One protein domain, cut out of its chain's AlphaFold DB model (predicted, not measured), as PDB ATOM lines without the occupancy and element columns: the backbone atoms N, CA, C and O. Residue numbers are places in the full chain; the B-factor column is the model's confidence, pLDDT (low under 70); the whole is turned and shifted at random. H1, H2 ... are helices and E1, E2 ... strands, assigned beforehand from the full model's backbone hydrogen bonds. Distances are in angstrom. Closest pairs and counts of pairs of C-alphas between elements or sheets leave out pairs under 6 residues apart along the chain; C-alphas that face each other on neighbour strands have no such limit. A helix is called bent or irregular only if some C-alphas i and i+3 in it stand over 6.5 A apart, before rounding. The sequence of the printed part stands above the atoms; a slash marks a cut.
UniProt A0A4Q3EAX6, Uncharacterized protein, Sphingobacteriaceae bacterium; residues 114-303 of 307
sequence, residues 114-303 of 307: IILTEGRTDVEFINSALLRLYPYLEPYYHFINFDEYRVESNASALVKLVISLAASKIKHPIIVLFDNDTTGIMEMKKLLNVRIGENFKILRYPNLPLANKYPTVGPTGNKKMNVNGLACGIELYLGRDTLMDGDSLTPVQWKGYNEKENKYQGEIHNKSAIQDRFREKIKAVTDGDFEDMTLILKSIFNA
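AT A GLANCE: This is residues 114 to 303 of the 307 residues of an uncharacterized protein of Sphingobacteriaceae bacterium (UniProt A0A4Q3EAX6). A parallel sheet, E2 E1 E3 E4, lies between helices, H1 and H10 over one face and H4 and H5 over the other, three layers in all. Beside this body a second, strongly twisted sheet, E6 E5 E7 E8, is built of two hairpins and meets it where E8 comes near H5. The short helix H7 lies near the middle, and H8 packs on H9. The printed part has 190 residues with ten named helices and eight named strands, in the order E1 H1 H2 E2 H3 H4 E3 H5 E4 H6 E5 E6 H7 H8 E7 E8 H9 H10, of the mixed class, the second sheet mixed. It is compact, with a radius of gyration of the C-alphas of 16.8 A and spans of 50 by 47 by 30 A.

HOW THE PARTS SIT: E1 is residues 114 to 116, H1 120 to 133, H2 135 to 140, E2 141 to 143, H3 146 to 149, H4 155 to 167, E3 174 to 178, H5 182 to 191 and E4 200 to 204. E1, H1 H2, E2 and E3, H5, E4 are strand-helix-strand units, parallel neighbour strands with helices between; E2, H3 H4, E3 is a split one, with E1 between its strands; these crossovers are right-handed. Within hydrogen-bond range are N 115 and O 142, N 175 and O 114, and N 201 and O 174, each 2.8 A apart. H2 and H1 touch only at the corner, and only just, with 3 pairs of C-alphas within 8 A; H3 touches no helix. H4 and H5 touch at a shallow tilt of 14 degrees, the same way, closest at C-alphas 155 and 184, 5.8 A. H6 is residues 210 to 213, E5 214 to 218, E6 221 to 225, H7 234 to 237, H8 240 to 243, E7 252 to 258, E8 263 to 268, H9 271 to 283 and H10 291 to 301. N 216 and O 223 are 2.7 A apart in the hairpin E5 and E6; N 253 and O 267 are 2.8 A apart in the hairpin E7 and E8; N 217 and O 252 are 2.8 A apart between parallel E5 and E7. H6 and H7 only graze this sheet. The closest C-alphas of H5 and E8, 182 and 265, are 5.9 A apart. H8 touches residues 274 to 278 of H9, closest at C-alphas 242 and 274, 5.3 A. H10 touches residues 126 to 130 of H1, about perpendicular at 87 degrees, closest at C-alphas 297 and 130, 7.1 A. Every O i to N i+4 pair is within hydrogen-bond range in H1 and H4, but 0 of 2 in H2, with 2 of 3 O i to N i+3 pairs, 4 of 6 in H5, 8 of 9 in H9 and 6 of 7 in H10; H3, H6, H7 and H8 are too short for such a pair.

IN THESE COORDINATES: E1 begins at C-alpha 114, (-40.518, 6.763, -51.076), and H10 ends at C-alpha 301, (-30.071, 0.905, -48.985). From first to last C-alpha H1 measures 19.9 A, H9 18.8 A, H4 18.4 A and E8 16.5 A. H2 is irregular, with C-alphas 136 and 139 7.0 A apart.

THE WHOLE: The two C-alphas farthest apart, of Lys 169 and Asp 247, are 51.5 A apart. The printed part has no cut and no long link. Its mean pLDDT is 91.0, with residues 147 to 150 and 260 to 261 under 70.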
ATOM      1  N   ILE A 114     -40.471   5.302 -51.038       96.38
ATOM      2  CA  ILE A 114     -40.518   6.763 -51.076       96.38
ATOM      3  C   ILE A 114     -39.358   7.337 -50.262       96.38
ATOM      4  O   ILE A 114     -39.157   6.951 -49.113       96.38
ATOM      5  N   ILE A 115     -38.635   8.304 -50.825       96.88
ATOM      6  CA  ILE A 115     -37.594   9.068 -50.136       96.88
ATOM      7  C   ILE A 115     -38.033  10.526 -50.024       96.88
ATOM      8  O   ILE A 115     -38.346  11.178 -51.024       96.88
ATOM      9  N   LEU A 116     -38.035  11.037 -48.795       95.50
ATOM     10  CA  LEU A 116     -38.311  12.431 -48.468       95.50
ATOM     11  C   LEU A 116     -37.026  13.100 -47.971       95.50
ATOM     12  O   LEU A 116     -36.383  12.580 -47.061       95.50
ATOM     13  N   THR A 117     -36.680  14.254 -48.533       93.75
ATOM     14  CA  THR A 117     -35.519  15.073 -48.141       93.75
ATOM     15  C   THR A 117     -35.964  16.480 -47.739       93.75
ATOM     16  O   THR A 117     -37.110  16.867 -47.978       93.75
ATOM     17  N   GLU A 118     -35.074  17.258 -47.116       89.44
ATOM     18  CA  GLU A 118     -35.384  18.636 -46.708       89.44
ATOM     19  C   GLU A 118     -35.493  19.595 -47.899       89.44
ATOM     20  O   GLU A 118     -36.392  20.438 -47.926       89.44
ATOM     21  N   GLY A 119     -34.586  19.468 -48.871       88.06
ATOM     22  CA  GLY A 119     -34.461  20.382 -49.997       88.06
ATOM     23  C   GLY A 119     -34.453  19.690 -51.355       88.06
ATOM     24  O   GLY A 119     -34.255  18.482 -51.491       88.06
ATOM     25  N   ARG A 120     -34.648  20.499 -52.400       89.06
ATOM     26  CA  ARG A 120     -34.590  20.053 -53.800       89.06
ATOM     27  C   ARG A 120     -33.190  19.602 -54.221       89.06
ATOM     28  O   ARG A 120     -33.049  18.738 -55.075       89.06
ATOM     29  N   THR A 121     -32.157  20.227 -53.656       91.81
ATOM     30  CA  THR A 121     -30.753  19.953 -53.981       91.81
ATOM     31  C   THR A 121     -30.352  18.567 -53.504       91.81
ATOM     32  O   THR A 121     -29.598  17.877 -54.180       91.81
ATOM     33  N   ASP A 122     -30.922  18.122 -52.388       94.56
ATOM     34  CA  ASP A 122     -30.802  16.762 -51.881       94.56
ATOM     35  C   ASP A 122     -31.370  15.753 -52.879       94.56
ATOM     36  O   ASP A 122     -30.676  14.812 -53.260       94.56
ATOM     37  N   VAL A 123     -32.597  15.989 -53.364       94.50
ATOM     38  CA  VAL A 123     -33.221  15.159 -54.406       94.50
ATOM     39  C   VAL A 123     -32.344  15.125 -55.654       94.50
ATOM     40  O   VAL A 123     -32.014  14.046 -56.138       94.50
ATOM     41  N   GLU A 124     -31.937  16.294 -56.154       94.94
ATOM     42  CA  GLU A 124     -31.107  16.428 -57.351       94.94
ATOM     43  C   GLU A 124     -29.824  15.593 -57.238       94.94
ATOM     44  O   GLU A 124     -29.547  14.756 -58.102       94.94
ATOM     45  N   PHE A 125     -29.040  15.791 -56.176       97.19
ATOM     46  CA  PHE A 125     -27.708  15.201 -56.076       97.19
ATOM     47  C   PHE A 125     -27.724  13.739 -55.657       97.19
ATOM     48  O   PHE A 125     -26.976  12.953 -56.240       97.19
ATOM     49  N   ILE A 126     -28.581  13.349 -54.711       97.69
ATOM     50  CA  ILE A 126     -28.666  11.948 -54.286       97.69
ATOM     51  C   ILE A 126     -29.220  11.097 -55.429       97.69
ATOM     52  O   ILE A 126     -28.660  10.041 -55.718       97.69
ATOM     53  N   ASN A 127     -30.260  11.562 -56.131       96.38
ATOM     54  CA  ASN A 127     -30.824  10.811 -57.251       96.38
ATOM     55  C   ASN A 127     -29.845  10.720 -58.435       96.38
ATOM     56  O   ASN A 127     -29.683   9.656 -59.028       96.38
ATOM     57  N   SER A 128     -29.122  11.802 -58.749       96.38
ATOM     58  CA  SER A 128     -28.102  11.765 -59.809       96.38
ATOM     59  C   SER A 128     -26.939  10.827 -59.454       96.38
ATOM     60  O   SER A 128     -26.440  10.107 -60.318       96.38
ATOM     61  N   ALA A 129     -26.533  10.782 -58.182       96.75
ATOM     62  CA  ALA A 129     -25.531   9.834 -57.703       96.75
ATOM     63  C   ALA A 129     -26.035   8.384 -57.725       96.75
ATOM     64  O   ALA A 129     -25.290   7.496 -58.137       96.75
ATOM     65  N   LEU A 130     -27.295   8.140 -57.345       96.00
ATOM     66  CA  LEU A 130     -27.945   6.830 -57.452       96.00
ATOM     67  C   LEU A 130     -27.912   6.325 -58.898       96.00
ATOM     68  O   LEU A 130     -27.415   5.230 -59.146       96.00
ATOM     69  N   LEU A 131     -28.352   7.150 -59.851       94.88
ATOM     70  CA  LEU A 131     -28.329   6.832 -61.280       94.88
ATOM     71  C   LEU A 131     -26.916   6.544 -61.804       94.88
ATOM     72  O   LEU A 131     -26.735   5.659 -62.637       94.88
ATOM     73  N   ARG A 132     -25.903   7.276 -61.322       94.38
ATOM     74  CA  ARG A 132     -24.514   7.108 -61.772       94.38
ATOM     75  C   ARG A 132     -23.843   5.865 -61.191       94.38
ATOM     76  O   ARG A 132     -23.107   5.196 -61.911       94.38
ATOM     77  N   LEU A 133     -24.037   5.605 -59.899       92.50
ATOM     78  CA  LEU A 133     -23.266   4.616 -59.135       92.50
ATOM     79  C   LEU A 133     -24.002   3.282 -58.979       92.50
ATOM     80  O   LEU A 133     -23.371   2.229 -58.938       92.50
ATOM     81  N   TYR A 134     -25.330   3.324 -58.897       90.38
ATOM     82  CA  TYR A 134     -26.184   2.159 -58.668       90.38
ATOM     83  C   TYR A 134     -27.440   2.214 -59.557       90.38
ATOM     84  O   TYR A 134     -28.556   2.159 -59.039       90.38
ATOM     85  N   PRO A 135     -27.301   2.301 -60.898       88.62
ATOM     86  CA  PRO A 135     -28.445   2.429 -61.810       88.62
ATOM     87  C   PRO A 135     -29.446   1.278 -61.672       88.62
ATOM     88  O   PRO A 135     -30.647   1.478 -61.809       88.62
ATOM     89  N   TYR A 136     -28.966   0.079 -61.333       82.44
ATOM     90  CA  TYR A 136     -29.797  -1.100 -61.091       82.44
ATOM     91  C   TYR A 136     -30.698  -0.973 -59.849       82.44
ATOM     92  O   TYR A 136     -31.642  -1.746 -59.714       82.44
ATOM     93  N   LEU A 137     -30.424  -0.020 -58.949       87.38
ATOM     94  CA  LEU A 137     -31.249   0.254 -57.774       87.38
ATOM     95  C   LEU A 137     -32.263   1.385 -57.985       87.38
ATOM     96  O   LEU A 137     -33.201   1.484 -57.197       87.38
ATOM     97  N   GLU A 138     -32.116   2.221 -59.018       89.06
ATOM     98  CA  GLU A 138     -33.037   3.342 -59.265       89.06
ATOM     99  C   GLU A 138     -34.510   2.923 -59.335       89.06
ATOM    100  O   GLU A 138     -35.329   3.590 -58.691       89.06
ATOM    101  N   PRO A 139     -34.875   1.807 -59.999       87.44
ATOM    102  CA  PRO A 139     -36.273   1.429 -60.118       87.44
ATOM    103  C   PRO A 139     -36.980   1.284 -58.767       87.44
ATOM    104  O   PRO A 139     -38.178   1.537 -58.703       87.44
ATOM    105  N   TYR A 140     -36.256   0.954 -57.689       89.06
ATOM    106  CA  TYR A 140     -36.783   0.703 -56.340       89.06
ATOM    107  C   TYR A 140     -37.019   1.946 -55.489       89.06
ATOM    108  O   TYR A 140     -37.639   1.818 -54.435       89.06
ATOM    109  N   TYR A 141     -36.576   3.131 -55.912       94.12
ATOM    110  CA  TYR A 141     -36.685   4.348 -55.110       94.12
ATOM    111  C   TYR A 141     -37.450   5.452 -55.840       94.12
ATOM    112  O   TYR A 141     -37.338   5.635 -57.049       94.12
ATOM    113  N   HIS A 142     -38.236   6.214 -55.086       94.06
ATOM    114  CA  HIS A 142     -38.938   7.393 -55.575       94.06
ATOM    115  C   HIS A 142     -38.651   8.586 -54.665       94.06
ATOM    116  O   HIS A 142     -39.172   8.669 -53.555       94.06
ATOM    117  N   PHE A 143     -37.832   9.522 -55.139       93.75
ATOM    118  CA  PHE A 143     -37.606  10.785 -54.445       93.75
ATOM    119  C   PHE A 143     -38.770  11.738 -54.712       93.75
ATOM    120  O   PHE A 143     -39.058  12.052 -55.867       93.75
ATOM    121  N   ILE A 144     -39.422  12.224 -53.654       89.06
ATOM    122  CA  ILE A 144     -40.459  13.248 -53.814       89.06
ATOM    123  C   ILE A 144     -39.797  14.603 -54.044       89.06
ATOM    124  O   ILE A 144     -39.107  15.127 -53.172       89.06
ATOM    125  N   ASN A 145     -40.064  15.196 -55.206       80.25
ATOM    126  CA  ASN A 145     -39.646  16.553 -55.529       80.25
ATOM    127  C   ASN A 145     -40.761  17.558 -55.197       80.25
ATOM    128  O   ASN A 145     -41.704  17.746 -55.961       80.25
ATOM    129  N   PHE A 146     -40.663  18.215 -54.044       71.94
ATOM    130  CA  PHE A 146     -41.681  19.155 -53.557       71.94
ATOM    131  C   PHE A 146     -41.813  20.438 -54.386       71.94
ATOM    132  O   PHE A 146     -42.896  21.029 -54.431       71.94
ATOM    133  N   ASP A 147     -40.748  20.848 -55.076       65.81
ATOM    134  CA  ASP A 147     -40.734  22.082 -55.864       65.81
ATOM    135  C   ASP A 147     -41.625  21.974 -57.110       65.81
ATOM    136  O   ASP A 147     -42.282  22.952 -57.477       65.81
ATOM    137  N   GLU A 148     -41.734  20.783 -57.713       66.19
ATOM    138  CA  GLU A 148     -42.678  20.518 -58.814       66.19
ATOM    139  C   GLU A 148     -44.128  20.814 -58.406       66.19
ATOM    140  O   GLU A 148     -44.944  21.234 -59.229       66.19
ATOM    141  N   TYR A 149     -44.426  20.689 -57.112       69.00
ATOM    142  CA  TYR A 149     -45.749  20.907 -56.534       69.00
ATOM    143  C   TYR A 149     -45.863  22.214 -55.736       69.00
ATOM    144  O   TYR A 149     -46.904  22.462 -55.128       69.00
ATOM    145  N   ARG A 150     -44.827  23.071 -55.748       69.62
ATOM    146  CA  ARG A 150     -44.750  24.332 -54.977       69.62
ATOM    147  C   ARG A 150     -45.009  24.142 -53.477       69.62
ATOM    148  O   ARG A 150     -45.605  25.005 -52.828       69.62
ATOM    149  N   VAL A 151     -44.590  23.004 -52.935       72.38
ATOM    150  CA  VAL A 151     -44.689  22.701 -51.507       72.38
ATOM    151  C   VAL A 151     -43.452  23.253 -50.799       72.38
ATOM    152  O   VAL A 151     -42.355  23.237 -51.347       72.38
ATOM    153  N   GLU A 152     -43.634  23.774 -49.587       74.44
ATOM    154  CA  GLU A 152     -42.536  24.282 -48.761       74.44
ATOM    155  C   GLU A 152     -41.489  23.178 -48.508       74.44
ATOM    156  O   GLU A 152     -41.821  22.123 -47.968       74.44
ATOM    157  N   SER A 153     -40.233  23.430 -48.888       76.06
ATOM    158  CA  SER A 153     -39.104  22.499 -48.765       76.06
ATOM    159  C   SER A 153     -38.115  22.983 -47.696       76.06
ATOM    160  O   SER A 153     -37.187  23.750 -47.948       76.06
ATOM    161  N   ASN A 154     -38.375  22.594 -46.444       85.75
ATOM    162  CA  ASN A 154     -37.439  22.725 -45.326       85.75
ATOM    163  C   ASN A 154     -37.706  21.648 -44.262       85.75
ATOM    164  O   ASN A 154     -38.762  21.010 -44.257       85.75
ATOM    165  N   ALA A 155     -36.781  21.487 -43.314       87.12
ATOM    166  CA  ALA A 155     -36.868  20.500 -42.238       87.12
ATOM    167  C   ALA A 155     -38.196  20.519 -41.444       87.12
ATOM    168  O   ALA A 155     -38.744  19.467 -41.112       87.12
ATOM    169  N   SER A 156     -38.763  21.699 -41.167       90.31
ATOM    170  CA  SER A 156     -40.030  21.828 -40.429       90.31
ATOM    171  C   SER A 156     -41.232  21.388 -41.272       90.31
ATOM    172  O   SER A 156     -42.137  20.710 -40.774       90.31
ATOM    173  N   ALA A 157     -41.242  21.733 -42.562       90.75
ATOM    174  CA  ALA A 157     -42.250  21.265 -43.507       90.75
ATOM    175  C   ALA A 157     -42.183  19.738 -43.689       90.75
ATOM    176  O   ALA A 157     -43.221  19.071 -43.641       90.75
ATOM    177  N   LEU A 158     -40.971  19.178 -43.773       92.75
ATOM    178  CA  LEU A 158     -40.733  17.737 -43.832       92.75
ATOM    179  C   LEU A 158     -41.333  17.013 -42.616       92.75
ATOM    180  O   LEU A 158     -42.083  16.051 -42.779       92.75
ATOM    181  N   VAL A 159     -41.096  17.511 -41.396       94.62
ATOM    182  CA  VAL A 159     -41.688  16.946 -40.168       94.62
ATOM    183  C   VAL A 159     -43.218  16.929 -40.233       94.62
ATOM    184  O   VAL A 159     -43.835  15.907 -39.924       94.62
ATOM    185  N   LYS A 160     -43.854  18.030 -40.655       93.25
ATOM    186  CA  LYS A 160     -45.324  18.107 -40.770       93.25
ATOM    187  C   LYS A 160     -45.872  17.094 -41.773       93.25
ATOM    188  O   LYS A 160     -46.902  16.471 -41.505       93.25
ATOM    189  N   LEU A 161     -45.194  16.916 -42.906       92.31
ATOM    190  CA  LEU A 161     -45.576  15.927 -43.906       92.31
ATOM    191  C   LEU A 161     -45.478  14.506 -43.348       92.31
ATOM    192  O   LEU A 161     -46.435  13.743 -43.467       92.31
ATOM    193  N   VAL A 162     -44.369  14.166 -42.688       94.31
ATOM    194  CA  VAL A 162     -44.176  12.840 -42.078       94.31
ATOM    195  C   VAL A 162     -45.271  12.546 -41.056       94.31
ATOM    196  O   VAL A 162     -45.878  11.478 -41.103       94.31
ATOM    197  N   ILE A 163     -45.586  13.506 -40.180       94.44
ATOM    198  CA  ILE A 163     -46.684  13.375 -39.210       94.44
ATOM    199  C   ILE A 163     -48.020  13.156 -39.927       94.44
ATOM    200  O   ILE A 163     -48.806  12.312 -39.503       94.44
ATOM    201  N   SER A 164     -48.274  13.884 -41.016       93.12
ATOM    202  CA  SER A 164     -49.521  13.770 -41.781       93.12
ATOM    203  C   SER A 164     -49.660  12.390 -42.430       93.12
ATOM    204  O   SER A 164     -50.688  11.738 -42.263       93.12
ATOM    205  N   LEU A 165     -48.606  11.897 -43.089       93.00
ATOM    206  CA  LEU A 165     -48.577  10.562 -43.697       93.00
ATOM    207  C   LEU A 165     -48.739   9.456 -42.643       93.00
ATOM    208  O   LEU A 165     -49.520   8.520 -42.836       93.00
ATOM    209  N   ALA A 166     -48.056   9.582 -41.502       92.62
ATOM    210  CA  ALA A 166     -48.180   8.642 -40.392       92.62
ATOM    211  C   ALA A 166     -49.601   8.645 -39.797       92.62
ATOM    212  O   ALA A 166     -50.176   7.581 -39.556       92.62
ATOM    213  N   ALA A 167     -50.208   9.823 -39.617       93.69
ATOM    214  CA  ALA A 167     -51.581   9.967 -39.132       93.69
ATOM    215  C   ALA A 167     -52.608   9.340 -40.090       93.69
ATOM    216  O   ALA A 167     -53.593   8.753 -39.635       93.69
ATOM    217  N   SER A 168     -52.344   9.380 -41.399       93.12
ATOM    218  CA  SER A 168     -53.134   8.690 -42.426       93.12
ATOM    219  C   SER A 168     -52.983   7.162 -42.412       93.12
ATOM    220  O   SER A 168     -53.679   6.487 -43.168       93.12
ATOM    221  N   LYS A 169     -52.119   6.597 -41.553       90.38
ATOM    222  CA  LYS A 169     -51.860   5.149 -41.430       90.38
ATOM    223  C   LYS A 169     -51.445   4.495 -42.752       90.38
ATOM    224  O   LYS A 169     -51.798   3.341 -43.016       90.38
ATOM    225  N   ILE A 170     -50.693   5.223 -43.580       91.19
ATOM    226  CA  ILE A 170     -50.085   4.649 -44.779       91.19
ATOM    227  C   ILE A 170     -49.113   3.534 -44.370       91.19
ATOM    228  O   ILE A 170     -48.362   3.678 -43.406       91.19
ATOM    229  N   LYS A 171     -49.157   2.407 -45.085       90.38
ATOM    230  CA  LYS A 171     -48.304   1.231 -44.822       90.38
ATOM    231  C   LYS A 171     -47.061   1.168 -45.705       90.38
ATOM    232  O   LYS A 171     -46.198   0.327 -45.487       90.38
ATOM    233  N   HIS A 172     -47.012   2.029 -46.709       94.06
ATOM    234  CA  HIS A 172     -45.973   2.061 -47.720       94.06
ATOM    235  C   HIS A 172     -44.606   2.424 -47.104       94.06
ATOM    236  O   HIS A 172     -44.578   3.243 -46.176       94.06
ATOM    237  N   PRO A 173     -43.493   1.823 -47.564       94.69
ATOM    238  CA  PRO A 173     -42.162   2.101 -47.035       94.69
ATOM    239  C   PRO A 173     -41.700   3.517 -47.400       94.69
ATOM    240  O   PRO A 173     -41.680   3.903 -48.568       94.69
ATOM    241  N   ILE A 174     -41.327   4.293 -46.384       96.75
ATOM    242  CA  ILE A 174     -40.895   5.687 -46.517       96.75
ATOM    243  C   ILE A 174     -39.574   5.878 -45.770       96.75
ATOM    244  O   ILE A 174     -39.465   5.569 -44.584       96.75
ATOM    245  N   ILE A 175     -38.579   6.442 -46.442       97.62
ATOM    246  CA  ILE A 175     -37.324   6.904 -45.851       97.62
ATOM    247  C   ILE A 175     -37.380   8.427 -45.764       97.62
ATOM    248  O   ILE A 175     -37.701   9.107 -46.735       97.62
ATOM    249  N   VAL A 176     -37.061   8.967 -44.596       96.62
ATOM    250  CA  VAL A 176     -37.002  10.405 -44.334       96.62
ATOM    251  C   VAL A 176     -35.556  10.757 -44.024       96.62
ATOM    252  O   VAL A 176     -34.998  10.210 -43.075       96.62
ATOM    253  N   LEU A 177     -34.950  11.638 -44.815       96.94
ATOM    254  CA  LEU A 177     -33.553  12.047 -44.689       96.94
ATOM    255  C   LEU A 177     -33.466  13.488 -44.183       96.94
ATOM    256  O   LEU A 177     -34.040  14.394 -44.785       96.94
ATOM    257  N   PHE A 178     -32.717  13.675 -43.099       96.88
ATOM    258  CA  PHE A 178     -32.374  14.981 -42.541       96.88
ATOM    259  C   PHE A 178     -30.891  15.307 -42.732       96.88
ATOM    260  O   PHE A 178     -30.033  14.416 -42.670       96.88
ATOM    261  N   ASP A 179     -30.593  16.597 -42.859       95.88
ATOM    262  CA  ASP A 179     -29.233  17.119 -42.875       95.88
ATOM    263  C   ASP A 179     -28.499  16.780 -41.569       95.88
ATOM    264  O   ASP A 179     -29.067  16.738 -40.469       95.88
ATOM    265  N   ASN A 180     -27.183  16.568 -41.658       96.25
ATOM    266  CA  ASN A 180     -26.328  16.373 -40.486       96.25
ATOM    267  C   ASN A 180     -25.857  17.717 -39.914       96.25
ATOM    268  O   ASN A 180     -24.668  17.963 -39.679       96.25
ATOM    269  N   ASP A 181     -26.816  18.601 -39.682       94.25
ATOM    270  CA  ASP A 181     -26.613  19.924 -39.121       94.25
ATOM    271  C   ASP A 181     -27.482  20.140 -37.871       94.25
ATOM    272  O   ASP A 181     -28.208  19.253 -37.413       94.25
ATOM    273  N   THR A 182     -27.379  21.324 -37.267       91.62
ATOM    274  CA  THR A 182     -28.145  21.631 -36.050       91.62
ATOM    275  C   THR A 182     -29.661  21.623 -36.295       91.62
ATOM    276  O   THR A 182     -30.412  21.197 -35.413       91.62
ATOM    277  N   THR A 183     -30.118  22.091 -37.459       90.81
ATOM    278  CA  THR A 183     -31.546  22.259 -37.771       90.81
ATOM    279  C   THR A 183     -32.192  20.922 -38.099       90.81
ATOM    280  O   THR A 183     -33.181  20.565 -37.457       90.81
ATOM    281  N   GLY A 184     -31.597  20.147 -39.005       93.44
ATOM    282  CA  GLY A 184     -32.061  18.820 -39.390       93.44
ATOM    283  C   GLY A 184     -32.177  17.896 -38.181       93.44
ATOM    284  O   GLY A 184     -33.220  17.288 -37.958       93.44
ATOM    285  N   ILE A 185     -31.177  17.884 -37.289       93.50
ATOM    286  CA  ILE A 185     -31.236  17.099 -36.040       93.50
ATOM    287  C   ILE A 185     -32.374  17.555 -35.125       93.50
ATOM    288  O   ILE A 185     -33.042  16.725 -34.505       93.50
ATOM    289  N   MET A 186     -32.564  18.864 -34.971       91.56
ATOM    290  CA  MET A 186     -33.597  19.403 -34.088       91.56
ATOM    291  C   MET A 186     -34.995  19.037 -34.584       91.56
ATOM    292  O   MET A 186     -35.838  18.616 -33.792       91.56
ATOM    293  N   GLU A 187     -35.234  19.172 -35.884       93.38
ATOM    294  CA  GLU A 187     -36.505  18.824 -36.512       93.38
ATOM    295  C   GLU A 187     -36.732  17.307 -36.493       93.38
ATOM    296  O   GLU A 187     -37.787  16.856 -36.044       93.38
ATOM    297  N   MET A 188     -35.710  16.510 -36.817       94.56
ATOM    298  CA  MET A 188     -35.736  15.047 -36.700       94.56
ATOM    299  C   MET A 188     -36.156  14.596 -35.293       94.56
ATOM    300  O   MET A 188     -37.007  13.717 -35.148       94.56
ATOM    301  N   LYS A 189     -35.623  15.220 -34.231       93.12
ATOM    302  CA  LYS A 189     -35.980  14.886 -32.839       93.12
ATOM    303  C   LYS A 189     -37.465  15.090 -32.526       93.12
ATOM    304  O   LYS A 189     -37.977  14.422 -31.629       93.12
ATOM    305  N   LYS A 190     -38.183  15.964 -33.240       93.25
ATOM    306  CA  LYS A 190     -39.633  16.150 -33.033       93.25
ATOM    307  C   LYS A 190     -40.418  14.887 -33.376       93.25
ATOM    308  O   LYS A 190     -41.441  14.625 -32.748       93.25
ATOM    309  N   LEU A 191     -39.911  14.084 -34.311       92.44
ATOM    310  CA  LEU A 191     -40.514  12.818 -34.717       92.44
ATOM    311  C   LEU A 191     -40.345  11.710 -33.663       92.44
ATOM    312  O   LEU A 191     -41.148  10.785 -33.647       92.44
ATOM    313  N   LEU A 192     -39.390  11.828 -32.726       82.31
ATOM    314  CA  LEU A 192     -39.195  10.851 -31.636       82.31
ATOM    315  C   LEU A 192     -40.388  10.781 -30.675       82.31
ATOM    316  O   LEU A 192     -40.632   9.749 -30.056       82.31
ATOM    317  N   ASN A 193     -41.134  11.880 -30.546       80.50
ATOM    318  CA  ASN A 193     -42.304  11.965 -29.671       80.50
ATOM    319  C   ASN A 193     -43.615  11.629 -30.400       80.50
ATOM    320  O   ASN A 193     -44.694  11.729 -29.814       80.50
ATOM    321  N   VAL A 194     -43.538  11.251 -31.677       86.94
ATOM    322  CA  VAL A 194     -44.690  10.904 -32.506       86.94
ATOM    323  C   VAL A 194     -44.725   9.390 -32.682       86.94
ATOM    324  O   VAL A 194     -43.705   8.748 -32.911       86.94
ATOM    325  N   ARG A 195     -45.918   8.795 -32.593       86.31
ATOM    326  CA  ARG A 195     -46.100   7.387 -32.962       86.31
ATOM    327  C   ARG A 195     -46.038   7.266 -34.478       86.31
ATOM    328  O   ARG A 195     -47.010   7.587 -35.158       86.31
ATOM    329  N   ILE A 196     -44.903   6.808 -34.979       90.19
ATOM    330  CA  ILE A 196     -44.674   6.538 -36.395       90.19
ATOM    331  C   ILE A 196     -44.561   5.017 -36.572       90.19
ATOM    332  O   ILE A 196     -44.053   4.326 -35.689       90.19
ATOM    333  N   GLY A 197     -45.111   4.482 -37.666       90.12
ATOM    334  CA  GLY A 197     -45.040   3.052 -37.976       90.12
ATOM    335  C   GLY A 197     -43.640   2.609 -38.406       90.12
ATOM    336  O   GLY A 197     -42.848   3.416 -38.886       90.12
ATOM    337  N   GLU A 198     -43.350   1.310 -38.288       91.06
ATOM    338  CA  GLU A 198     -42.056   0.706 -38.673       91.06
ATOM    339  C   GLU A 198     -41.739   0.836 -40.172       91.06
ATOM    340  O   GLU A 198     -40.584   0.705 -40.582       91.06
ATOM    341  N   ASN A 199     -42.760   1.129 -40.984       93.62
ATOM    342  CA  ASN A 199     -42.630   1.440 -42.402       93.62
ATOM    343  C   ASN A 199     -41.998   2.817 -42.671       93.62
ATOM    344  O   ASN A 199     -41.688   3.107 -43.821       93.62
ATOM    345  N   PHE A 200     -41.792   3.656 -41.654       95.81
ATOM    346  CA  PHE A 200     -41.008   4.881 -41.777       95.81
ATOM    347  C   PHE A 200     -39.616   4.680 -41.186       95.81
ATOM    348  O   PHE A 200     -39.464   4.297 -40.024       95.81
ATOM    349  N   LYS A 201     -38.589   5.025 -41.957       95.69
ATOM    350  CA  LYS A 201     -37.201   5.056 -41.497       95.69
ATOM    351  C   LYS A 201     -36.728   6.494 -41.464       95.69
ATOM    352  O   LYS A 201     -36.571   7.132 -42.498       95.69
ATOM    353  N   ILE A 202     -36.545   7.006 -40.251       95.88
ATOM    354  CA  ILE A 202     -36.087   8.372 -40.012       95.88
ATOM    355  C   ILE A 202     -34.569   8.341 -39.879       95.88
ATOM    356  O   ILE A 202     -34.041   7.833 -38.890       95.88
ATOM    357  N   LEU A 203     -33.875   8.867 -40.879       96.38
ATOM    358  CA  LEU A 203     -32.423   8.876 -40.959       96.38
ATOM    359  C   LEU A 203     -31.900  10.309 -40.994       96.38
ATOM    360  O   LEU A 203     -32.592  11.263 -41.343       96.38
ATOM    361  N   ARG A 204     -30.623  10.434 -40.666       96.31
ATOM    362  CA  ARG A 204     -29.835  11.645 -40.852       96.31
ATOM    363  C   ARG A 204     -28.636  11.293 -41.709       96.31
ATOM    364  O   ARG A 204     -28.155  10.160 -41.616       96.31
ATOM    365  N   TYR A 205     -28.111  12.244 -42.472       97.94
ATOM    366  CA  TYR A 205     -26.839  12.023 -43.144       97.94
ATOM    367  C   TYR A 205     -25.740  11.573 -42.155       97.94
ATOM    368  O   TYR A 205     -25.712  12.006 -40.988       97.94
ATOM    369  N   PRO A 206     -24.870  10.643 -42.585       97.81
ATOM    370  CA  PRO A 206     -23.867  10.040 -41.722       97.81
ATOM    371  C   PRO A 206     -22.784  11.049 -41.333       97.81
ATOM    372  O   PRO A 206     -22.584  12.070 -41.981       97.81
ATOM    373  N   ASN A 207     -22.044  10.774 -40.260       98.06
ATOM    374  CA  ASN A 207     -20.885  11.603 -39.937       98.06
ATOM    375  C   ASN A 207     -19.775  11.394 -40.971       98.06
ATOM    376  O   ASN A 207     -19.466  10.257 -41.324       98.06
ATOM    377  N   LEU A 208     -19.122  12.484 -41.374       97.38
ATOM    378  CA  LEU A 208     -17.984  12.447 -42.286       97.38
ATOM    379  C   LEU A 208     -16.662  12.527 -41.514       97.38
ATOM    380  O   LEU A 208     -16.500  13.420 -40.668       97.38
ATOM    381  N   PRO A 209     -15.666  11.676 -41.827       96.25
ATOM    382  CA  PRO A 209     -14.318  11.812 -41.285       96.25
ATOM    383  C   PRO A 209     -13.706  13.190 -41.573       96.25
ATOM    384  O   PRO A 209     -13.122  13.805 -40.677       96.25
ATOM    385  N   LEU A 210     -13.911  13.714 -42.790       95.19
ATOM    386  CA  LEU A 210     -13.443  15.038 -43.208       95.19
ATOM    387  C   LEU A 210     -14.018  16.168 -42.332       95.19
ATOM    388  O   LEU A 210     -13.325  17.143 -42.031       95.19
ATOM    389  N   ALA A 211     -15.258  16.009 -41.861       96.94
ATOM    390  CA  ALA A 211     -15.954  16.993 -41.041       96.94
ATOM    391  C   ALA A 211     -15.476  17.040 -39.577       96.94
ATOM    392  O   ALA A 211     -15.785  17.998 -38.874       96.94
ATOM    393  N   ASN A 212     -14.673  16.077 -39.102       97.25
ATOM    394  CA  ASN A 212     -14.155  16.087 -37.723       97.25
ATOM    395  C   ASN A 212     -13.168  17.233 -37.448       97.25
ATOM    396  O   ASN A 212     -13.011  17.660 -36.303       97.25
ATOM    397  N   LYS A 213     -12.479  17.720 -38.485       96.81
ATOM    398  CA  LYS A 213     -11.513  18.822 -38.394       96.81
ATOM    399  C   LYS A 213     -11.583  19.689 -39.652       96.81
ATOM    400  O   LYS A 213     -10.615  19.805 -40.405       96.81
ATOM    401  N   TYR A 214     -12.742  20.300 -39.856       97.25
ATOM    402  CA  TYR A 214     -13.067  21.093 -41.037       97.25
ATOM    403  C   TYR A 214     -12.748  22.582 -40.825       97.25
ATOM    404  O   TYR A 214     -12.870  23.064 -39.693       97.25
ATOM    405  N   PRO A 215     -12.300  23.335 -41.850       96.62
ATOM    406  CA  PRO A 215     -12.096  24.773 -41.712       96.62
ATOM    407  C   PRO A 215     -13.416  25.507 -41.478       96.62
ATOM    408  O   PRO A 215     -14.419  25.270 -42.145       96.62
ATOM    409  N   THR A 216     -13.389  26.435 -40.530       95.75
ATOM    410  CA  THR A 216     -14.533  27.250 -40.136       95.75
ATOM    411  C   THR A 216     -14.134  28.713 -39.997       95.75
ATOM    412  O   THR A 216     -12.994  29.015 -39.631       95.75
ATOM    413  N   VAL A 217     -15.078  29.612 -40.255       93.88
ATOM    414  CA  VAL A 217     -14.946  31.057 -40.057       93.88
ATOM    415  C   VAL A 217     -16.028  31.506 -39.086       93.88
ATOM    416  O   VAL A 217     -17.212  31.240 -39.289       93.88
ATOM    417  N   GLY A 218     -15.624  32.189 -38.019       89.25
ATOM    418  CA  GLY A 218     -16.543  32.799 -37.066       89.25
ATOM    419  C   GLY A 218     -16.058  34.174 -36.607       89.25
ATOM    420  O   GLY A 218     -15.020  34.648 -37.071       89.25
ATOM    421  N   PRO A 219     -16.758  34.803 -35.647       83.31
ATOM    422  CA  PRO A 219     -16.411  36.140 -35.150       83.31
ATOM    423  C   PRO A 219     -14.987  36.245 -34.587       83.31
ATOM    424  O   PRO A 219     -14.374  37.304 -34.634       83.31
ATOM    425  N   THR A 220     -14.436  35.137 -34.079       85.19
ATOM    426  CA  THR A 220     -13.065  35.070 -33.545       85.19
ATOM    427  C   THR A 220     -12.014  34.691 -34.599       85.19
ATOM    428  O   THR A 220     -10.912  34.288 -34.232       85.19
ATOM    429  N   GLY A 221     -12.360  34.727 -35.887       89.44
ATOM    430  CA  GLY A 221     -11.489  34.344 -36.998       89.44
ATOM    431  C   GLY A 221     -11.572  32.866 -37.394       89.44
ATOM    432  O   GLY A 221     -12.511  32.147 -37.035       89.44
ATOM    433  N   ASN A 222     -10.573  32.424 -38.161       93.31
ATOM    434  CA  ASN A 222     -10.534  31.102 -38.786       93.31
ATOM    435  C   ASN A 222     -10.072  30.026 -37.796       93.31
ATOM    436  O   ASN A 222      -9.033  30.170 -37.150       93.31
ATOM    437  N   LYS A 223     -10.804  28.913 -37.706       94.69
ATOM    438  CA  LYS A 223     -10.462  27.759 -36.855       94.69
ATOM    439  C   LYS A 223     -10.802  26.450 -37.550       94.69
ATOM    440  O   LYS A 223     -11.697  26.412 -38.385       94.69
ATOM    441  N   LYS A 224     -10.131  25.357 -37.182       95.69
ATOM    442  CA  LYS A 224     -10.563  24.003 -37.565       95.69
ATOM    443  C   LYS A 224     -11.381  23.388 -36.436       95.69
ATOM    444  O   LYS A 224     -10.906  23.369 -35.303       95.69
ATOM    445  N   MET A 225     -12.580  22.903 -36.737       95.06
ATOM    446  CA  MET A 225     -13.520  22.364 -35.748       95.06
ATOM    447  C   MET A 225     -14.221  21.114 -36.283       95.06
ATOM    448  O   MET A 225     -14.224  20.875 -37.490       95.06
ATOM    449  N   ASN A 226     -14.815  20.327 -35.386       96.25
ATOM    450  CA  ASN A 226     -15.756  19.292 -35.790       96.25
ATOM    451  C   ASN A 226     -17.080  19.956 -36.179       96.25
ATOM    452  O   ASN A 226     -17.652  20.674 -35.360       96.25
ATOM    453  N   VAL A 227     -17.535  19.735 -37.410       96.56
ATOM    454  CA  VAL A 227     -18.784  20.300 -37.944       96.56
ATOM    455  C   VAL A 227     -19.892  19.257 -38.118       96.56
ATOM    456  O   VAL A 227     -21.020  19.627 -38.449       96.56
ATOM    457  N   ASN A 228     -19.615  17.978 -37.823       97.19
ATOM    458  CA  ASN A 228     -20.627  16.921 -37.804       97.19
ATOM    459  C   ASN A 228     -21.740  17.248 -36.804       97.19
ATOM    460  O   ASN A 228     -21.486  17.529 -35.630       97.19
ATOM    461  N   GLY A 229     -22.982  17.195 -37.278       94.75
ATOM    462  CA  GLY A 229     -24.172  17.524 -36.502       94.75
ATOM    463  C   GLY A 229     -24.305  18.999 -36.135       94.75
ATOM    464  O   GLY A 229     -25.091  19.329 -35.246       94.75
ATOM    465  N   LEU A 230     -23.523  19.871 -36.778       94.00
ATOM    466  CA  LEU A 230     -23.589  21.319 -36.600       94.00
ATOM    467  C   LEU A 230     -23.859  22.047 -37.917       94.00
ATOM    468  O   LEU A 230     -24.647  22.993 -37.908       94.00
ATOM    469  N   ALA A 231     -23.222  21.611 -39.013       94.25
ATOM    470  CA  ALA A 231     -23.224  22.329 -40.290       94.25
ATOM    471  C   ALA A 231     -23.050  21.436 -41.544       94.25
ATOM    472  O   ALA A 231     -22.670  21.946 -42.600       94.25
ATOM    473  N   CYS A 232     -23.273  20.119 -41.455       95.44
ATOM    474  CA  CYS A 232     -23.131  19.218 -42.606       95.44
ATOM    475  C   CYS A 232     -24.454  19.049 -43.367       95.44
ATOM    476  O   CYS A 232     -25.153  18.055 -43.165       95.44
ATOM    477  N   GLY A 233     -24.756  19.993 -44.261       95.38
ATOM    478  CA  GLY A 233     -25.768  19.803 -45.309       95.38
ATOM    479  C   GLY A 233     -25.232  19.005 -46.501       95.38
ATOM    480  O   GLY A 233     -24.052  18.633 -46.516       95.38
ATOM    481  N   ILE A 234     -26.075  18.780 -47.514       96.69
ATOM    482  CA  ILE A 234     -25.741  17.969 -48.701       96.69
ATOM    483  C   ILE A 234     -24.427  18.370 -49.389       96.69
ATOM    484  O   ILE A 234     -23.699  17.500 -49.860       96.69
ATOM    485  N   GLU A 235     -24.064  19.659 -49.387       97.44
ATOM    486  CA  GLU A 235     -22.836  20.140 -50.032       97.44
ATOM    487  C   GLU A 235     -21.565  19.456 -49.511       97.44
ATOM    488  O   GLU A 235     -20.645  19.220 -50.289       97.44
ATOM    489  N   LEU A 236     -21.508  19.102 -48.220       97.31
ATOM    490  CA  LEU A 236     -20.332  18.446 -47.636       97.31
ATOM    491  C   LEU A 236     -20.153  16.998 -48.113       97.31
ATOM    492  O   LEU A 236     -19.079  16.442 -47.916       97.31
ATOM    493  N   TYR A 237     -21.167  16.407 -48.750       97.88
ATOM    494  CA  TYR A 237     -21.154  15.028 -49.247       97.88
ATOM    495  C   TYR A 237     -20.883  14.938 -50.753       97.88
ATOM    496  O   TYR A 237     -20.854  13.842 -51.308       97.88
ATOM    497  N   LEU A 238     -20.672  16.069 -51.433       97.25
ATOM    498  CA  LEU A 238     -20.461  16.120 -52.888       97.25
ATOM    499  C   LEU A 238     -19.033  15.709 -53.314       97.25
ATOM    500  O   LEU A 238     -18.722  15.638 -54.506       97.25
ATOM    501  N   GLY A 239     -18.185  15.364 -52.343       95.00
ATOM    502  CA  GLY A 239     -16.809  14.907 -52.529       95.00
ATOM    503  C   GLY A 239     -15.794  16.020 -52.301       95.00
ATOM    504  O   GLY A 239     -16.081  17.209 -52.491       95.00
ATOM    505  N   ARG A 240     -14.589  15.637 -51.872       94.94
ATOM    506  CA  ARG A 240     -13.558  16.584 -51.430       94.94
ATOM    507  C   ARG A 240     -13.165  17.552 -52.539       94.94
ATOM    508  O   ARG A 240     -13.000  18.738 -52.278       94.94
ATOM    509  N   ASP A 241     -13.027  17.048 -53.754       93.81
ATOM    510  CA  ASP A 241     -12.742  17.805 -54.976       93.81
ATOM    511  C   ASP A 241     -13.714  18.976 -55.197       93.81
ATOM    512  O   ASP A 241     -13.282  20.082 -55.518       93.81
ATOM    513  N   THR A 242     -15.012  18.781 -54.947       95.56
ATOM    514  CA  THR A 242     -16.024  19.844 -55.100       95.56
ATOM    515  C   THR A 242     -15.943  20.909 -54.007       95.56
ATOM    516  O   THR A 242     -16.383  22.044 -54.209       95.56
ATOM    517  N   LEU A 243     -15.359  20.566 -52.857       96.31
ATOM    518  CA  LEU A 243     -15.186  21.458 -51.712       96.31
ATOM    519  C   LEU A 243     -13.922  22.316 -51.816       96.31
ATOM    520  O   LEU A 243     -13.816  23.320 -51.109       96.31
ATOM    521  N   MET A 244     -12.966  21.944 -52.669       94.50
ATOM    522  CA  MET A 244     -11.712  22.677 -52.837       94.50
ATOM    523  C   MET A 244     -11.924  23.999 -53.586       94.50
ATOM    524  O   MET A 244     -12.596  24.065 -54.612       94.50
ATOM    525  N   ASP A 245     -11.311  25.057 -53.074       88.81
ATOM    526  CA  ASP A 245     -11.096  26.337 -53.738       88.81
ATOM    527  C   ASP A 245      -9.581  26.591 -53.780       88.81
ATOM    528  O   ASP A 245      -8.942  26.867 -52.758       88.81
ATOM    529  N   GLY A 246      -8.977  26.356 -54.950       88.88
ATOM    530  CA  GLY A 246      -7.526  26.205 -55.080       88.88
ATOM    531  C   GLY A 246      -7.005  25.052 -54.213       88.88
ATOM    532  O   GLY A 246      -7.495  23.928 -54.302       88.88
ATOM    533  N   ASP A 247      -6.042  25.346 -53.337       90.25
ATOM    534  CA  ASP A 247      -5.413  24.362 -52.442       90.25
ATOM    535  C   ASP A 247      -6.098  24.245 -51.066       90.25
ATOM    536  O   ASP A 247      -5.606  23.553 -50.169       90.25
ATOM    537  N   SER A 248      -7.225  24.933 -50.856       93.38
ATOM    538  CA  SER A 248      -7.908  24.996 -49.559       93.38
ATOM    539  C   SER A 248      -9.357  24.533 -49.640       93.38
ATOM    540  O   SER A 248     -10.045  24.752 -50.624       93.38
ATOM    541  N   LEU A 249      -9.851  23.915 -48.567       96.19
ATOM    542  CA  LEU A 249     -11.270  23.578 -48.451       96.19
ATOM    543  C   LEU A 249     -12.097  24.839 -48.189       96.19
ATOM    544  O   LEU A 249     -11.753  25.640 -47.315       96.19
ATOM    545  N   THR A 250     -13.223  24.953 -48.889       96.44
ATOM    546  CA  THR A 250     -14.232  25.990 -48.662       96.44
ATOM    547  C   THR A 250     -14.741  25.882 -47.223       96.44
ATOM    548  O   THR A 250     -15.212  24.808 -46.832       96.44
ATOM    549  N   PRO A 251     -14.630  26.937 -46.398       96.12
ATOM    550  CA  PRO A 251     -14.921  26.835 -44.978       96.12
ATOM    551  C   PRO A 251     -16.420  26.863 -44.675       96.12
ATOM    552  O   PRO A 251     -17.224  27.430 -45.415       96.12
ATOM    553  N   VAL A 252     -16.778  26.312 -43.517       96.12
ATOM    554  CA  VAL A 252     -18.088  26.534 -42.890       96.12
ATOM    555  C   VAL A 252     -18.097  27.889 -42.186       96.12
ATOM    556  O   VAL A 252     -17.229  28.176 -41.364       96.12
ATOM    557  N   GLN A 253     -19.090  28.721 -42.464       93.00
ATOM    558  CA  GLN A 253     -19.288  29.999 -41.795       93.00
ATOM    559  C   GLN A 253     -20.329  29.865 -40.681       93.00
ATOM    560  O   GLN A 253     -21.465  29.459 -40.921       93.00
ATOM    561  N   TRP A 254     -19.955  30.247 -39.460       91.69
ATOM    562  CA  TRP A 254     -20.879  30.302 -38.327       91.69
ATOM    563  C   TRP A 254     -21.802  31.519 -38.451       91.69
ATOM    564  O   TRP A 254     -21.324  32.650 -38.542       91.69
ATOM    565  N   LYS A 255     -23.120  31.288 -38.435       82.31
ATOM    566  CA  LYS A 255     -24.141  32.338 -38.603       82.31
ATOM    567  C   LYS A 255     -24.784  32.790 -37.293       82.31
ATOM    568  O   LYS A 255     -25.164  33.951 -37.183       82.31
ATOM    569  N   GLY A 256     -24.900  31.908 -36.301       74.88
ATOM    570  CA  GLY A 256     -25.551  32.247 -35.035       74.88
ATOM    571  C   GLY A 256     -25.486  31.139 -33.990       74.88
ATOM    572  O   GLY A 256     -25.148  29.996 -34.300       74.88
ATOM    573  N   TYR A 257     -25.796  31.499 -32.743       75.31
ATOM    574  CA  TYR A 257     -25.919  30.568 -31.623       75.31
ATOM    575  C   TYR A 257     -27.391  30.261 -31.354       75.31
ATOM    576  O   TYR A 257     -28.212  31.170 -31.246       75.31
ATOM    577  N   ASN A 258     -27.722  28.982 -31.231       71.88
ATOM    578  CA  ASN A 258     -29.021  28.514 -30.792       71.88
ATOM    579  C   ASN A 258     -28.990  28.268 -29.279       71.88
ATOM    580  O   ASN A 258     -28.424  27.275 -28.816       71.88
ATOM    581  N   GLU A 259     -29.628  29.163 -28.525       71.19
ATOM    582  CA  GLU A 259     -29.688  29.107 -27.059       71.19
ATOM    583  C   GLU A 259     -30.444  27.883 -26.527       71.19
ATOM    584  O   GLU A 259     -30.089  27.356 -25.477       71.19
ATOM    585  N   LYS A 260     -31.457  27.379 -27.248       68.06
ATOM    586  CA  LYS A 260     -32.243  26.217 -26.793       68.06
ATOM    587  C   LYS A 260     -31.411  24.936 -26.759       68.06
ATOM    588  O   LYS A 260     -31.596  24.114 -25.870       68.06
ATOM    589  N   GLU A 261     -30.501  24.775 -27.716       62.72
ATOM    590  CA  GLU A 261     -29.659  23.578 -27.853       62.72
ATOM    591  C   GLU A 261     -28.211  23.807 -27.394       62.72
ATOM    592  O   GLU A 261     -27.391  22.892 -27.469       62.72
ATOM    593  N   ASN A 262     -27.883  25.019 -26.937       71.50
ATOM    594  CA  ASN A 262     -26.530  25.460 -26.606       71.50
ATOM    595  C   ASN A 262     -25.489  25.189 -27.720       71.50
ATOM    596  O   ASN A 262     -24.350  24.801 -27.443       71.50
ATOM    597  N   LYS A 263     -25.862  25.390 -28.995       75.38
ATOM    598  CA  LYS A 263     -25.036  25.049 -30.174       75.38
ATOM    599  C   LYS A 263     -24.970  26.165 -31.209       75.38
ATOM    600  O   LYS A 263     -25.937  26.889 -31.407       75.38
ATOM    601  N   TYR A 264     -23.848  26.260 -31.920       74.69
ATOM    602  CA  TYR A 264     -23.715  27.134 -33.087       74.69
ATOM    603  C   TYR A 264     -24.250  26.460 -34.353       74.69
ATOM    604  O   TYR A 264     -23.997  25.278 -34.575       74.69
ATOM    605  N   GLN A 265     -24.931  27.238 -35.195       77.00
ATOM    606  CA  GLN A 265     -25.327  26.839 -36.542       77.00
ATOM    607  C   GLN A 265     -24.409  27.504 -37.565       77.00
ATOM    608  O   GLN A 265     -24.124  28.708 -37.493       77.00
ATOM    609  N   GLY A 266     -23.947  26.710 -38.522       84.50
ATOM    610  CA  GLY A 266     -23.142  27.180 -39.636       84.50
ATOM    611  C   GLY A 266     -23.603  26.562 -40.940       84.50
ATOM    612  O   GLY A 266     -24.351  25.590 -40.952       84.50
ATOM    613  N   GLU A 267     -23.136  27.134 -42.036       89.12
ATOM    614  CA  GLU A 267     -23.320  26.579 -43.372       89.12
ATOM    615  C   GLU A 267     -22.021  26.700 -44.154       89.12
ATOM    616  O   GLU A 267     -21.190  27.564 -43.859       89.12
ATOM    617  N   ILE A 268     -21.832  25.852 -45.159       92.50
ATOM    618  CA  ILE A 268     -20.683  26.007 -46.039       92.50
ATOM    619  C   ILE A 268     -20.806  27.277 -46.880       92.50
ATOM    620  O   ILE A 268     -21.881  27.614 -47.381       92.50
ATOM    621  N   HIS A 269     -19.693  27.991 -47.018       88.38
ATOM    622  CA  HIS A 269     -19.627  29.161 -47.876       88.38
ATOM    623  C   HIS A 269     -19.743  28.760 -49.358       88.38
ATOM    624  O   HIS A 269     -19.403  27.643 -49.734       88.38
ATOM    625  N   ASN A 270     -20.207  29.679 -50.211       88.12
ATOM    626  CA  ASN A 270     -20.253  29.515 -51.670       88.12
ATOM    627  C   ASN A 270     -20.886  28.191 -52.165       88.12
ATOM    628  O   ASN A 270     -20.355  27.525 -53.055       88.12
ATOM    629  N   LYS A 271     -22.045  27.820 -51.597       93.31
ATOM    630  CA  LYS A 271     -22.792  26.600 -51.959       93.31
ATOM    631  C   LYS A 271     -22.974  26.438 -53.465       93.31
ATOM    632  O   LYS A 271     -22.713  25.362 -53.984       93.31
ATOM    633  N   SER A 272     -23.357  27.508 -54.166       94.31
ATOM    634  CA  SER A 272     -23.601  27.461 -55.615       94.31
ATOM    635  C   SER A 272     -22.395  26.920 -56.379       94.31
ATOM    636  O   SER A 272     -22.555  26.010 -57.179       94.31
ATOM    637  N   ALA A 273     -21.180  27.396 -56.083       95.19
ATOM    638  CA  ALA A 273     -19.985  26.922 -56.775       95.19
ATOM    639  C   ALA A 273     -19.691  25.439 -56.498       95.19
ATOM    640  O   ALA A 273     -19.281  24.714 -57.400       95.19
ATOM    641  N   ILE A 274     -19.916  24.969 -55.265       96.94
ATOM    642  CA  ILE A 274     -19.752  23.551 -54.901       96.94
ATOM    643  C   ILE A 274     -20.768  22.694 -55.670       96.94
ATOM    644  O   ILE A 274     -20.405  21.686 -56.273       96.94
ATOM    645  N   GLN A 275     -22.026  23.132 -55.693       97.31
ATOM    646  CA  GLN A 275     -23.110  22.477 -56.416       97.31
ATOM    647  C   GLN A 275     -22.833  22.404 -57.923       97.31
ATOM    648  O   GLN A 275     -22.998  21.349 -58.528       97.31
ATOM    649  N   ASP A 276     -22.355  23.492 -58.527       96.69
ATOM    650  CA  ASP A 276     -22.022  23.533 -59.952       96.69
ATOM    651  C   ASP A 276     -20.844  22.609 -60.282       96.69
ATOM    652  O   ASP A 276     -20.912  21.845 -61.245       96.69
ATOM    653  N   ARG A 277     -19.807  22.571 -59.432       96.06
ATOM    654  CA  ARG A 277     -18.714  21.594 -59.563       96.06
ATOM    655  C   ARG A 277     -19.226  20.156 -59.514       96.06
ATOM    656  O   ARG A 277     -18.776  19.330 -60.304       96.06
ATOM    657  N   PHE A 278     -20.187  19.855 -58.642       97.19
ATOM    658  CA  PHE A 278     -20.791  18.526 -58.587       97.19
ATOM    659  C   PHE A 278     -21.635  18.198 -59.828       97.19
ATOM    660  O   PHE A 278     -21.544  17.087 -60.349       97.19
ATOM    661  N   ARG A 279     -22.411  19.157 -60.351       97.19
ATOM    662  CA  ARG A 279     -23.177  18.988 -61.602       97.19
ATOM    663  C   ARG A 279     -22.284  18.692 -62.803       97.19
ATOM    664  O   ARG A 279     -22.696  17.949 -63.690       97.19
ATOM    665  N   GLU A 280     -21.079  19.249 -62.845       95.25
ATOM    666  CA  GLU A 280     -20.098  18.918 -63.884       95.25
ATOM    667  C   GLU A 280     -19.449  17.555 -63.631       95.25
ATOM    668  O   GLU A 280     -19.381  16.716 -64.530       95.25
ATOM    669  N   LYS A 281     -19.066  17.279 -62.382       95.00
ATOM    670  CA  LYS A 281     -18.504  15.992 -61.963       95.00
ATOM    671  C   LYS A 281     -19.417  14.810 -62.280       95.00
ATOM    672  O   LYS A 281     -18.938  13.796 -62.776       95.00
ATOM    673  N   ILE A 282     -20.721  14.918 -62.021       94.88
ATOM    674  CA  ILE A 282     -21.656  13.801 -62.223       94.88
ATOM    675  C   ILE A 282     -21.848  13.452 -63.707       94.88
ATOM    676  O   ILE A 282     -22.138  12.303 -64.036       94.88
ATOM    677  N   LYS A 283     -21.648  14.427 -64.606       92.88
ATOM    678  CA  LYS A 283     -21.703  14.245 -66.066       92.88
ATOM    679  C   LYS A 283     -20.392  13.716 -66.647       92.88
ATOM    680  O   LYS A 283     -20.376  13.269 -67.793       92.88
ATOM    681  N   ALA A 284     -19.291  13.798 -65.902       90.44
ATOM    682  CA  ALA A 284     -17.990  13.365 -66.382       90.44
ATOM    683  C   ALA A 284     -17.955  11.842 -66.602       90.44
ATOM    684  O   ALA A 284     -18.500  11.050 -65.830       90.44
ATOM    685  N   VAL A 285     -17.271  11.428 -67.673       78.19
ATOM    686  CA  VAL A 285     -17.090  10.007 -68.021       78.19
ATOM    687  C   VAL A 285     -16.130   9.319 -67.047       78.19
ATOM    688  O   VAL A 285     -16.266   8.128 -66.779       78.19
ATOM    689  N   THR A 286     -15.175  10.071 -66.502       76.50
ATOM    690  CA  THR A 286     -14.184   9.587 -65.538       76.50
ATOM    691  C   THR A 286     -14.805   9.304 -64.177       76.50
ATOM    692  O   THR A 286     -15.763   9.968 -63.775       76.50
ATOM    693  N   ASP A 287     -14.213   8.368 -63.438       73.88
ATOM    694  CA  ASP A 287     -14.571   8.144 -62.040       73.88
ATOM    695  C   ASP A 287     -14.235   9.389 -61.207       73.88
ATOM    696  O   ASP A 287     -13.139   9.946 -61.294       73.88
ATOM    697  N   GLY A 288     -15.214   9.849 -60.429       79.50
ATOM    698  CA  GLY A 288     -15.083  10.964 -59.493       79.50
ATOM    699  C   GLY A 288     -15.060  10.484 -58.042       79.50
ATOM    700  O   GLY A 288     -15.409   9.343 -57.744       79.50
ATOM    701  N   ASP A 289     -14.683  11.369 -57.119       89.31
ATOM    702  CA  ASP A 289     -14.707  11.086 -55.676       89.31
ATOM    703  C   ASP A 289     -16.145  11.065 -55.123       89.31
ATOM    704  O   ASP A 289     -16.695  12.098 -54.750       89.31
ATOM    705  N   PHE A 290     -16.786   9.902 -55.072       94.88
ATOM    706  CA  PHE A 290     -18.144   9.767 -54.529       94.88
ATOM    707  C   PHE A 290     -18.187   9.048 -53.176       94.88
ATOM    708  O   PHE A 290     -19.243   8.533 -52.801       94.88
ATOM    709  N   GLU A 291     -17.072   8.975 -52.443       94.75
ATOM    710  CA  GLU A 291     -16.996   8.202 -51.196       94.75
ATOM    711  C   GLU A 291     -18.015   8.703 -50.161       94.75
ATOM    712  O   GLU A 291     -18.817   7.919 -49.649       94.75
ATOM    713  N   ASP A 292     -18.070  10.019 -49.943       96.38
ATOM    714  CA  ASP A 292     -18.979  10.640 -48.974       96.38
ATOM    715  C   ASP A 292     -20.460  10.487 -49.377       96.38
ATOM    716  O   ASP A 292     -21.303  10.122 -48.553       96.38
ATOM    717  N   MET A 293     -20.791  10.679 -50.661       97.75
ATOM    718  CA  MET A 293     -22.144  10.453 -51.196       97.75
ATOM    719  C   MET A 293     -22.563   8.979 -51.086       97.75
ATOM    720  O   MET A 293     -23.715   8.660 -50.782       97.75
ATOM    721  N   THR A 294     -21.617   8.057 -51.272       96.75
ATOM    722  CA  THR A 294     -21.857   6.617 -51.126       96.75
ATOM    723  C   THR A 294     -22.278   6.260 -49.700       96.75
ATOM    724  O   THR A 294     -23.052   5.321 -49.513       96.75
ATOM    725  N   LEU A 295     -21.839   7.009 -48.682       97.50
ATOM    726  CA  LEU A 295     -22.300   6.805 -47.305       97.50
ATOM    727  C   LEU A 295     -23.793   7.136 -47.145       97.50
ATOM    728  O   LEU A 295     -24.504   6.399 -46.453       97.50
ATOM    729  N   ILE A 296     -24.291   8.190 -47.804       97.94
ATOM    730  CA  ILE A 296     -25.730   8.506 -47.832       97.94
ATOM    731  C   ILE A 296     -26.493   7.376 -48.529       97.94
ATOM    732  O   ILE A 296     -27.433   6.827 -47.955       97.94
ATOM    733  N   LEU A 297     -26.054   6.969 -49.723       97.88
ATOM    734  CA  LEU A 297     -26.705   5.907 -50.500       97.88
ATOM    735  C   LEU A 297     -26.747   4.579 -49.736       97.88
ATOM    736  O   LEU A 297     -27.801   3.960 -49.625       97.88
ATOM    737  N   LYS A 298     -25.644   4.174 -49.101       95.56
ATOM    738  CA  LYS A 298     -25.617   2.978 -48.244       95.56
ATOM    739  C   LYS A 298     -26.560   3.091 -47.048       95.56
ATOM    740  O   LYS A 298     -27.149   2.088 -46.656       95.56
ATOM    741  N   SER A 299     -26.726   4.285 -46.476       96.62
ATOM    742  CA  SER A 299     -27.693   4.505 -45.392       96.62
ATOM    743  C   SER A 299     -29.133   4.301 -45.881       96.62
ATOM    744  O   SER A 299     -29.927   3.681 -45.179       96.62
ATOM    745  N   ILE A 300     -29.447   4.742 -47.104       96.94
ATOM    746  CA  ILE A 300     -30.741   4.501 -47.764       96.94
ATOM    747  C   ILE A 300     -30.943   3.000 -48.015       96.94
ATOM    748  O   ILE A 300     -31.964   2.444 -47.620       96.94
ATOM    749  N   PHE A 301     -29.957   2.322 -48.608       93.62
ATOM    750  CA  PHE A 301     -30.071   0.905 -48.985       93.62
ATOM    751  C   PHE A 301     -30.221  -0.026 -47.783       93.62
ATOM    752  O   PHE A 301     -30.864  -1.070 -47.872       93.62
ATOM    753  N   ASN A 302     -29.645   0.356 -46.645       91.25
ATOM    754  CA  ASN A 302     -29.722  -0.428 -45.420       91.25
ATOM    755  C   ASN A 302     -30.895  -0.017 -44.510       91.25
ATOM    756  O   ASN A 302     -31.082  -0.643 -43.475       91.25
ATOM    757  N   ALA A 303     -31.712   0.981 -44.879       93.38
ATOM    758  CA  ALA A 303     -32.740   1.554 -44.002       93.38
ATOM    759  C   ALA A 303     -33.754   0.525 -43.464       93.38
ATOM    760  O   ALA A 303     -34.226   0.641 -42.332       93.38
TER     761      ALA A 303